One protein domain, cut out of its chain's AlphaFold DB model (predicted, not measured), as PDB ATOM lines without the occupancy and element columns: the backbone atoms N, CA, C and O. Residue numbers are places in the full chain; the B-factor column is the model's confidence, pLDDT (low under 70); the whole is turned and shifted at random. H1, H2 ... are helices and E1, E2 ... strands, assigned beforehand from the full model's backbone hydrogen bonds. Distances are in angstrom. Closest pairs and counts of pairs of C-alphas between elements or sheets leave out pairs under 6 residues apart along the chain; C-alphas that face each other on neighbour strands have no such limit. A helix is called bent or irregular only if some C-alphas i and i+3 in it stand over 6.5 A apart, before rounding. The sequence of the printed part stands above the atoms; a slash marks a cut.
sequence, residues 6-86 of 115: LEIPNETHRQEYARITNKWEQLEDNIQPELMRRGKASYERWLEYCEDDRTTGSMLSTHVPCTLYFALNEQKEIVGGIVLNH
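AT A GLANCE: This is residues 6 to 86 of the 115 residues of an uncharacterized protein of Clostridiales bacterium (UniProt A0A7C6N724). A long antiparallel hairpin, E1 and E2, makes a ribbon, with H1 near the end where the ribbon turns and H2 near its other end, by E1. Residues 25 to 30 stick out. The printed part has 81 residues, with H1, H2, E1 and E2 in that order, class mixed, helices and strands. It is compact, radius of gyration of the C-alphas 13.0 A, spanning 38 by 28 by 22 A.

IN THESE COORDINATES: Find C-alpha 11 at (370.560, 282.060, 332.172); from there H1 runs 23.4 A to residue 26, irregular, with C-alphas 12 and 15 7.4 A apart. H2 is residues 43 to 55, 18.4 A. E1 is residues 66 to 72, 18.9 A; E2, residues 78 to 85, 20.7 A, ends at (362.143, 297.697, 318.201).

HOW THE PARTS SIT: Look at N 69 and O 82, 2.7 A, within hydrogen-bond range across E1 and E2. The closest C-alphas of H2 and E1 are Arg 54 and Cys 66, 5.0 A; of H1 and E2, Glu 16 and Ile 78, 6.6 A. H1 and H2 are close but not clearly touching, closest C-alphas Arg 14 and Tyr 43, 7.1 A, at a steep tilt of 69.9 degrees, only just short of about perpendicular, opposite ways. Every O i to N i+4 pair is within range in H2, 10 of 12 in H1.

THE WHOLE: The printed part has no cut. The link H1 to H2 is long, 16 residues. pLDDT is under 70 at residues 25 to 36 and 56 to 64.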
ATOM      1  N   LEU A   6     358.449 282.656 321.933       89.88
ATOM      2  CA  LEU A   6     359.446 283.714 322.017       89.88
ATOM      3  C   LEU A   6     359.814 283.948 323.478       89.88
ATOM      4  O   LEU A   6     358.947 284.276 324.289       89.88
ATOM      5  N   GLU A   7     361.092 283.792 323.811       93.31
ATOM      6  CA  GLU A   7     361.604 284.026 325.162       93.31
ATOM      7  C   GLU A   7     362.771 285.010 325.143       93.31
ATOM      8  O   GLU A   7     363.628 284.958 324.264       93.31
ATOM      9  N   ILE A   8     362.823 285.909 326.126       92.62
ATOM     10  CA  ILE A   8     363.959 286.821 326.290       92.62
ATOM     11  C   ILE A   8     365.180 285.998 326.748       92.62
ATOM     12  O   ILE A   8     365.041 285.167 327.662       92.62
ATOM     13  N   PRO A   9     366.370 286.206 326.148       92.31
ATOM     14  CA  PRO A   9     367.603 285.559 326.570       92.31
ATOM     15  C   PRO A   9     367.836 285.700 328.073       92.31
ATOM     16  O   PRO A   9     367.667 286.767 328.655       92.31
ATOM     17  N   ASN A  10     368.209 284.597 328.711       93.88
ATOM     18  CA  ASN A  10     368.453 284.542 330.145       93.88
ATOM     19  C   ASN A  10     369.341 283.327 330.459       93.88
ATOM     20  O   ASN A  10     369.761 282.595 329.559       93.88
ATOM     21  N   GLU A  11     369.637 283.104 331.732       93.81
ATOM     22  CA  GLU A  11     370.560 282.060 332.172       93.81
ATOM     23  C   GLU A  11     370.142 280.632 331.769       93.81
ATOM     24  O   GLU A  11     371.002 279.813 331.440       93.81
ATOM     25  N   THR A  12     368.841 280.329 331.700       94.00
ATOM     26  CA  THR A  12     368.351 278.985 331.333       94.00
ATOM     27  C   THR A  12     368.715 278.603 329.902       94.00
ATOM     28  O   THR A  12     368.812 277.420 329.583       94.00
ATOM     29  N   HIS A  13     368.965 279.591 329.043       93.25
ATOM     30  CA  HIS A  13     369.317 279.382 327.644       93.25
ATOM     31  C   HIS A  13     370.805 279.099 327.418       93.25
ATOM     32  O   HIS A  13     371.174 278.705 326.316       93.25
ATOM     33  N   ARG A  14     371.674 279.248 328.429       92.88
ATOM     34  CA  ARG A  14     373.139 279.172 328.268       92.88
ATOM     35  C   ARG A  14     373.615 277.920 327.539       92.88
ATOM     36  O   ARG A  14     374.446 278.010 326.637       92.88
ATOM     37  N   GLN A  15     373.153 276.749 327.980       91.44
ATOM     38  CA  GLN A  15     373.624 275.468 327.443       91.44
ATOM     39  C   GLN A  15     373.238 275.320 325.972       91.44
ATOM     40  O   GLN A  15     374.064 274.946 325.141       91.44
ATOM     41  N   GLU A  16     371.999 275.679 325.654       89.94
ATOM     42  CA  GLU A  16     371.467 275.606 324.302       89.94
ATOM     43  C   GLU A  16     372.099 276.658 323.385       89.94
ATOM     44  O   GLU A  16     372.510 276.350 322.268       89.94
ATOM     45  N   TYR A  17     372.294 277.874 323.891       89.25
ATOM     46  CA  TYR A  17     373.012 278.934 323.196       89.25
ATOM     47  C   TYR A  17     374.462 278.520 322.886       89.25
ATOM     48  O   TYR A  17     374.932 278.662 321.761       89.25
ATOM     49  N   ALA A  18     375.170 277.904 323.837       87.19
ATOM     50  CA  ALA A  18     376.503 277.364 323.574       87.19
ATOM     51  C   ALA A  18     376.476 276.255 322.507       87.19
ATOM     52  O   ALA A  18     377.343 276.228 321.634       87.19
ATOM     53  N   ARG A  19     375.474 275.365 322.539       86.62
ATOM     54  CA  ARG A  19     375.307 274.294 321.547       86.62
ATOM     55  C   ARG A  19     375.139 274.855 320.134       86.62
ATOM     56  O   ARG A  19     375.815 274.379 319.222       86.62
ATOM     57  N   ILE A  20     374.261 275.843 319.945       82.38
ATOM     58  CA  ILE A  20     374.019 276.443 318.624       82.38
ATOM     59  C   ILE A  20     375.214 277.282 318.165       82.38
ATOM     60  O   ILE A  20     375.628 277.129 317.022       82.38
ATOM     61  N   THR A  21     375.826 278.087 319.042       79.25
ATOM     62  CA  THR A  21     376.956 278.950 318.673       79.25
ATOM     63  C   THR A  21     378.179 278.121 318.308       79.25
ATOM     64  O   THR A  21     378.773 278.369 317.269       79.25
ATOM     65  N   ASN A  22     378.503 277.082 319.086       79.19
ATOM     66  CA  ASN A  22     379.603 276.173 318.752       79.19
ATOM     67  C   ASN A  22     379.343 275.457 317.422       79.19
ATOM     68  O   ASN A  22     380.254 275.285 316.618       79.19
ATOM     69  N   LYS A  23     378.092 275.040 317.178       75.00
ATOM     70  CA  LYS A  23     377.706 274.407 315.917       75.00
ATOM     71  C   LYS A  23     377.819 275.384 314.742       75.00
ATOM     72  O   LYS A  23     378.249 274.967 313.677       75.00
ATOM     73  N   TRP A  24     377.456 276.653 314.916       74.00
ATOM     74  CA  TRP A  24     377.584 277.683 313.879       74.00
ATOM     75  C   TRP A  24     379.033 278.071 313.608       74.00
ATOM     76  O   TRP A  24     379.426 278.129 312.456       74.00
ATOM     77  N   GLU A  25     379.847 278.262 314.645       68.69
ATOM     78  CA  GLU A  25     381.282 278.545 314.499       68.69
ATOM     79  C   GLU A  25     382.029 277.417 313.763       68.69
ATOM     80  O   GLU A  25     383.066 277.661 313.156       68.69
ATOM     81  N   GLN A  26     381.498 276.189 313.800       68.50
ATOM     82  CA  GLN A  26     382.034 275.023 313.090       68.50
ATOM     83  C   GLN A  26     381.476 274.836 311.670       68.50
ATOM     84  O   GLN A  26     382.039 274.060 310.899       68.50
ATOM     85  N   LEU A  27     380.365 275.491 311.324       63.47
ATOM     86  CA  LEU A  27     379.736 275.403 310.008       63.47
ATOM     87  C   LEU A  27     380.095 276.677 309.235       63.47
ATOM     88  O   LEU A  27     379.434 277.698 309.385       63.47
ATOM     89  N   GLU A  28     381.165 276.605 308.437       54.91
ATOM     90  CA  GLU A  28     381.800 277.760 307.779       54.91
ATOM     91  C   GLU A  28     380.874 278.591 306.876       54.91
ATOM     92  O   GLU A  28     381.183 279.753 306.647       54.91
ATOM     93  N   ASP A  29     379.722 278.078 306.434       50.88
ATOM     94  CA  ASP A  29     378.768 278.836 305.625       50.88
ATOM     95  C   ASP A  29     377.328 278.342 305.841       50.88
ATOM     96  O   ASP A  29     377.062 277.139 305.778       50.88
ATOM     97  N   ASN A  30     376.408 279.295 306.060       51.59
ATOM     98  CA  ASN A  30     374.947 279.274 305.810       51.59
ATOM     99  C   ASN A  30     374.035 279.708 306.968       51.59
ATOM    100  O   ASN A  30     372.837 279.870 306.740       51.59
ATOM    101  N   ILE A  31     374.537 279.940 308.185       52.97
ATOM    102  CA  ILE A  31     373.703 280.464 309.283       52.97
ATOM    103  C   ILE A  31     374.491 281.508 310.083       52.97
ATOM    104  O   ILE A  31     375.294 281.162 310.945       52.97
ATOM    105  N   GLN A  32     374.248 282.793 309.808       53.06
ATOM    106  CA  GLN A  32     374.744 283.908 310.621       53.06
ATOM    107  C   GLN A  32     373.574 284.737 311.160       53.06
ATOM    108  O   GLN A  32     373.083 285.630 310.473       53.06
ATOM    109  N   PRO A  33     373.135 284.496 312.401       58.59
ATOM    110  CA  PRO A  33     372.389 285.493 313.138       58.59
ATOM    111  C   PRO A  33     373.407 286.462 313.738       58.59
ATOM    112  O   PRO A  33     373.897 286.245 314.849       58.59
ATOM    113  N   GLU A  34     373.760 287.518 312.995       60.69
ATOM    114  CA  GLU A  34     374.612 288.606 313.509       60.69
ATOM    115  C   GLU A  34     374.085 289.120 314.855       60.69
ATOM    116  O   GLU A  34     374.860 289.366 315.777       60.69
ATOM    117  N   LEU A  35     372.759 289.146 315.002       61.84
ATOM    118  CA  LEU A  35     372.038 289.582 316.198       61.84
ATOM    119  C   LEU A  35     372.225 288.660 317.415       61.84
ATOM    120  O   LEU A  35     372.038 289.084 318.549       61.84
ATOM    121  N   MET A  36     372.608 287.396 317.212       68.62
ATOM    122  CA  MET A  36     372.874 286.448 318.301       68.62
ATOM    123  C   MET A  36     374.371 286.284 318.567       68.62
ATOM    124  O   MET A  36     374.763 285.403 319.330       68.62
ATOM    125  N   ARG A  37     375.237 287.081 317.937       71.31
ATOM    126  CA  ARG A  37     376.687 286.917 318.037       71.31
ATOM    127  C   ARG A  37     377.224 287.573 319.313       71.31
ATOM    128  O   ARG A  37     377.309 288.789 319.408       71.31
ATOM    129  N   ARG A  38     377.730 286.768 320.252       72.06
ATOM    130  CA  ARG A  38     378.470 287.272 321.432       72.06
ATOM    131  C   ARG A  38     379.851 287.864 321.115       72.06
ATOM    132  O   ARG A  38     380.473 288.493 321.966       72.06
ATOM    133  N   GLY A  39     380.381 287.633 319.912       74.31
ATOM    134  CA  GLY A  39     381.745 288.020 319.551       74.31
ATOM    135  C   GLY A  39     382.769 287.363 320.483       74.31
ATOM    136  O   GLY A  39     382.782 286.145 320.624       74.31
ATOM    137  N   LYS A  40     383.616 288.172 321.133       76.94
ATOM    138  CA  LYS A  40     384.564 287.712 322.169       76.94
ATOM    139  C   LYS A  40     384.008 287.821 323.599       76.94
ATOM    140  O   LYS A  40     384.745 287.553 324.547       76.94
ATOM    141  N   ALA A  41     382.763 288.267 323.773       82.44
ATOM    142  CA  ALA A  41     382.158 288.430 325.089       82.44
ATOM    143  C   ALA A  41     381.801 287.070 325.708       82.44
ATOM    144  O   ALA A  41     381.493 286.109 324.996       82.44
ATOM    145  N   SER A  42     381.815 286.992 327.041       88.44
ATOM    146  CA  SER A  42     381.217 285.857 327.746       88.44
ATOM    147  C   SER A  42     379.694 285.870 327.575       88.44
ATOM    148  O   SER A  42     379.115 286.881 327.174       88.44
ATOM    149  N   TYR A  43     379.031 284.753 327.878       89.31
ATOM    150  CA  TYR A  43     377.570 284.678 327.782       89.31
ATOM    151  C   TYR A  43     376.882 285.669 328.729       89.31
ATOM    152  O   TYR A  43     375.941 286.341 328.333       89.31
ATOM    153  N   GLU A  44     377.399 285.820 329.948       91.31
ATOM    154  CA  GLU A  44     376.906 286.784 330.940       91.31
ATOM    155  C   GLU A  44     377.025 288.208 330.415       91.31
ATOM    156  O   GLU A  44     376.064 288.968 330.445       91.31
ATOM    157  N   ARG A  45     378.193 288.550 329.861       87.12
ATOM    158  CA  ARG A  45     378.430 289.884 329.317       87.12
ATOM    159  C   ARG A  45     377.556 290.165 328.096       87.12
ATOM    160  O   ARG A  45     377.141 291.295 327.882       87.12
ATOM    161  N   TRP A  46     377.268 289.140 327.301       89.38
ATOM    162  CA  TRP A  46     376.339 289.242 326.184       89.38
ATOM    163  C   TRP A  46     374.883 289.419 326.648       89.38
ATOM    164  O   TRP A  46     374.163 290.223 326.060       89.38
ATOM    165  N   LEU A  47     374.462 288.751 327.730       90.50
ATOM    166  CA  LEU A  47     373.152 288.995 328.347       90.50
ATOM    167  C   LEU A  47     373.025 290.431 328.866       90.50
ATOM    168  O   LEU A  47     371.974 291.039 328.700       90.50
ATOM    169  N   GLU A  48     374.091 290.987 329.445       88.38
ATOM    170  CA  GLU A  48     374.119 292.396 329.859       88.38
ATOM    171  C   GLU A  48     373.918 293.344 328.670       88.38
ATOM    172  O   GLU A  48     373.181 294.313 328.801       88.38
ATOM    173  N   TYR A  49     374.508 293.053 327.504       85.12
ATOM    174  CA  TYR A  49     374.267 293.841 326.288       85.12
ATOM    175  C   TYR A  49     372.820 293.735 325.811       85.12
ATOM    176  O   TYR A  49     372.208 294.753 325.520       85.12
ATOM    177  N   CYS A  50     372.243 292.530 325.812       85.62
ATOM    178  CA  CYS A  50     370.834 292.344 325.457       85.62
ATOM    179  C   CYS A  50     369.899 293.124 326.395       85.62
ATOM    180  O   CYS A  50     368.866 293.635 325.966       85.62
ATOM    181  N   GLU A  51     370.242 293.193 327.682       87.38
ATOM    182  CA  GLU A  51     369.489 293.960 328.672       87.38
ATOM    183  C   GLU A  51     369.649 295.473 328.478       87.38
ATOM    184  O   GLU A  51     368.678 296.220 328.613       87.38
ATOM    185  N   ASP A  52     370.852 295.929 328.140       83.81
ATOM    186  CA  ASP A  52     371.143 297.337 327.871       83.81
ATOM    187  C   ASP A  52     370.440 297.819 326.589       83.81
ATOM    188  O   ASP A  52     369.711 298.811 326.624       83.81
ATOM    189  N   ASP A  53     370.517 297.057 325.496       80.69
ATOM    190  CA  ASP A  53     369.795 297.339 324.243       80.69
ATOM    191  C   ASP A  53     368.275 297.428 324.466       80.69
ATOM    192  O   ASP A  53     367.593 298.278 323.884       80.69
ATOM    193  N   ARG A  54     367.753 296.605 325.384       81.62
ATOM    194  CA  ARG A  54     366.337 296.579 325.766       81.62
ATOM    195  C   ARG A  54     365.914 297.752 326.644       81.62
ATOM    196  O   ARG A  54     364.753 298.150 326.586       81.62
ATOM    197  N   THR A  55     366.781 298.250 327.518       77.94
ATOM    198  CA  THR A  55     366.388 299.214 328.564       77.94
ATOM    199  C   THR A  55     366.835 300.635 328.275       77.94
ATOM    200  O   THR A  55     366.120 301.579 328.613       77.94
ATOM    201  N   THR A  56     367.998 300.805 327.655       67.56
ATOM    202  CA  THR A  56     368.600 302.114 327.394       67.56
ATOM    203  C   THR A  56     368.829 302.363 325.905       67.56
ATOM    204  O   THR A  56     369.011 303.523 325.528       67.56
ATOM    205  N   GLY A  57     368.844 301.311 325.066       61.06
ATOM    206  CA  GLY A  57     369.253 301.404 323.656       61.06
ATOM    207  C   GLY A  57     370.660 301.996 323.498       61.06
ATOM    208  O   GLY A  57     370.918 302.709 322.530       61.06
ATOM    209  N   SER A  58     371.492 301.825 324.537       52.06
ATOM    210  CA  SER A  58     372.782 302.482 324.793       52.06
ATOM    211  C   SER A  58     372.996 303.857 324.127       52.06
ATOM    212  O   SER A  58     373.935 304.082 323.370       52.06
ATOM    213  N   MET A  59     372.153 304.830 324.496       48.62
ATOM    214  CA  MET A  59     372.466 306.275 324.546       48.62
ATOM    215  C   MET A  59     373.228 306.903 323.349       48.62
ATOM    216  O   MET A  59     374.254 307.564 323.525       48.62
ATOM    217  N   LEU A  60     372.666 306.847 322.141       44.84
ATOM    218  CA  LEU A  60     372.910 307.863 321.104       44.84
ATOM    219  C   LEU A  60     371.562 308.431 320.669       44.84
ATOM    220  O   LEU A  60     370.594 307.687 320.564       44.84
ATOM    221  N   SER A  61     371.492 309.734 320.387       48.38
ATOM    222  CA  SER A  61     370.287 310.486 319.980       48.38
ATOM    223  C   SER A  61     369.594 309.986 318.691       48.38
ATOM    224  O   SER A  61     368.799 310.711 318.100       48.38
ATOM    225  N   THR A  62     369.943 308.789 318.220       51.25
ATOM    226  CA  THR A  62     369.590 308.180 316.937       51.25
ATOM    227  C   THR A  62     369.241 306.684 317.017       51.25
ATOM    228  O   THR A  62     368.923 306.124 315.974       51.25
ATOM    229  N   HIS A  63     369.293 306.026 318.187       62.19
ATOM    230  CA  HIS A  63     368.997 304.586 318.318       62.19
ATOM    231  C   HIS A  63     367.762 304.343 319.195       62.19
ATOM    232  O   HIS A  63     367.604 304.976 320.237       62.19
ATOM    233  N   VAL A  64     366.883 303.439 318.753       67.94
ATOM    234  CA  VAL A  64     365.657 303.048 319.466       67.94
ATOM    235  C   VAL A  64     365.891 301.738 320.216       67.94
ATOM    236  O   VAL A  64     366.469 300.821 319.628       67.94
ATOM    237  N   PRO A  65     365.455 301.630 321.488       76.50
ATOM    238  CA  PRO A  65     365.557 300.391 322.250       76.50
ATOM    239  C   PRO A  65     364.939 299.205 321.511       76.50
ATOM    240  O   PRO A  65     363.891 299.331 320.865       76.50
ATOM    241  N   CYS A  66     365.566 298.039 321.626       78.12
ATOM    242  CA  CYS A  66     365.098 296.827 320.971       78.12
ATOM    243  C   CYS A  66     365.226 295.605 321.886       78.12
ATOM    244  O   CYS A  66     366.098 295.523 322.745       78.12
ATOM    245  N   THR A  67     364.323 294.638 321.727       85.50
ATOM    246  CA  THR A  67     364.367 293.372 322.469       85.50
ATOM    247  C   THR A  67     364.724 292.236 321.532       85.50
ATOM    248  O   THR A  67     363.971 291.949 320.602       85.50
ATOM    249  N   LEU A  68     365.815 291.532 321.834       86.44
ATOM    250  CA  LEU A  68     366.083 290.210 321.283       86.44
ATOM    251  C   LEU A  68     365.227 289.151 321.993       86.44
ATOM    252  O   LEU A  68     365.206 289.065 323.220       86.44
ATOM    253  N   TYR A  69     364.582 288.300 321.207       87.62
ATOM    254  CA  TYR A  69     363.889 287.089 321.626       87.62
ATOM    255  C   TYR A  69     364.540 285.876 320.974       87.62
ATOM    256  O   TYR A  69     364.871 285.908 319.791       87.62
ATOM    257  N   PHE A  70     364.655 284.774 321.705       89.38
ATOM    258  CA  PHE A  70     364.883 283.461 321.120       89.38
ATOM    259  C   PHE A  70     363.564 282.849 320.678       89.38
ATOM    260  O   PHE A  70     362.602 282.814 321.444       89.38
ATOM    261  N   ALA A  71     363.543 282.321 319.457       88.38
ATOM    262  CA  ALA A  71     362.492 281.432 319.003       88.38
ATOM    263  C   ALA A  71     362.830 280.010 319.456       88.38
ATOM    264  O   ALA A  71     363.833 279.433 319.026       88.38
ATOM    265  N   LEU A  72     361.994 279.461 320.332       88.56
ATOM    266  CA  LEU A  72     362.142 278.127 320.898       88.56
ATOM    267  C   LEU A  72     361.095 277.179 320.321       88.56
ATOM    268  O   LEU A  72     359.920 277.542 320.227       88.56
ATOM    269  N   ASN A  73     361.504 275.957 319.985       88.81
ATOM    270  CA  ASN A  73     360.561 274.882 319.674       88.81
ATOM    271  C   ASN A  73     359.994 274.231 320.953       88.81
ATOM    272  O   ASN A  73     360.339 274.592 322.080       88.81
ATOM    273  N   GLU A  74     359.125 273.235 320.779       88.19
ATOM    274  CA  GLU A  74     358.499 272.482 321.877       88.19
ATOM    275  C   GLU A  74     359.516 271.768 322.785       88.19
ATOM    276  O   GLU A  74     359.229 271.496 323.949       88.19
ATOM    277  N   GLN A  75     360.721 271.504 322.278       89.62
ATOM    278  CA  GLN A  75     361.828 270.873 322.997       89.62
ATOM    279  C   GLN A  75     362.741 271.896 323.693       89.62
ATOM    280  O   GLN A  75     363.767 271.506 324.245       89.62
ATOM    281  N   LYS A  76     362.372 273.187 323.694       89.00
ATOM    282  CA  LYS A  76     363.189 274.303 324.202       89.00
ATOM    283  C   LYS A  76     364.524 274.472 323.468       89.00
ATOM    284  O   LYS A  76     365.445 275.091 323.995       89.00
ATOM    285  N   GLU A  77     364.622 273.964 322.243       89.31
ATOM    286  CA  GLU A  77     365.777 274.216 321.386       89.31
ATOM    287  C   GLU A  77     365.649 275.600 320.756       89.31
ATOM    288  O   GLU A  77     364.580 275.970 320.256       89.31
ATOM    289  N   ILE A  78     366.754 276.345 320.733       87.12
ATOM    290  CA  ILE A  78     366.810 277.632 320.049       87.12
ATOM    291  C   ILE A  78     366.896 277.350 318.554       87.12
ATOM    292  O   ILE A  78     367.885 276.802 318.055       87.12
ATOM    293  N   VAL A  79     365.846 277.730 317.832       84.00
ATOM    294  CA  VAL A  79     365.782 277.571 316.376       84.00
ATOM    295  C   VAL A  79     366.120 278.855 315.630       84.00
ATOM    296  O   VAL A  79     366.457 278.756 314.455       84.00
ATOM    297  N   GLY A  80     366.088 280.007 316.311       79.94
ATOM    298  CA  GLY A  80     366.424 281.323 315.767       79.94
ATOM    299  C   GLY A  80     366.303 282.446 316.802       79.94
ATOM    300  O   GLY A  80     366.028 282.196 317.978       79.94
ATOM    301  N   GLY A  81     366.490 283.686 316.352       82.06
ATOM    302  CA  GLY A  81     366.292 284.899 317.144       82.06
ATOM    303  C   GLY A  81     365.412 285.907 316.406       82.06
ATOM    304  O   GLY A  81     365.312 285.852 315.187       82.06
ATOM    305  N   ILE A  82     364.752 286.802 317.137       81.12
ATOM    306  CA  ILE A  82     363.939 287.897 316.594       81.12
ATOM    307  C   ILE A  82     364.261 289.150 317.396       81.12
ATOM    308  O   ILE A  82     364.194 289.106 318.619       81.12
ATOM    309  N   VAL A  83     364.574 290.261 316.734       79.06
ATOM    310  CA  VAL A  83     364.717 291.563 317.394       79.06
ATOM    311  C   VAL A  83     363.488 292.408 317.091       79.06
ATOM    312  O   VAL A  83     363.066 292.498 315.940       79.06
ATOM    313  N   LEU A  84     362.890 292.993 318.126       77.38
ATOM    314  CA  LEU A  84     361.748 293.899 318.007       77.38
ATOM    315  C   LEU A  84     362.115 295.269 318.570       77.38
ATOM    316  O   LEU A  84     362.468 295.372 319.744       77.38
ATOM    317  N   ASN A  85     361.994 296.313 317.753       77.44
ATOM    318  CA  ASN A  85     362.143 297.697 318.201       77.44
ATOM    319  C   ASN A  85     360.933 298.098 319.055       77.44
ATOM    320  O   ASN A  85     359.808 297.664 318.798       77.44
ATOM    321  N   HIS A  86     361.162 298.903 320.093       77.50
ATOM    322  CA  HIS A  86     360.101 299.328 321.020       77.50
ATOM    323  C   HIS A  86     359.252 300.468 320.462       77.50
ATOM    324  O   HIS A  86     358.136 300.684 320.928       77.50
TER     325      HIS A  86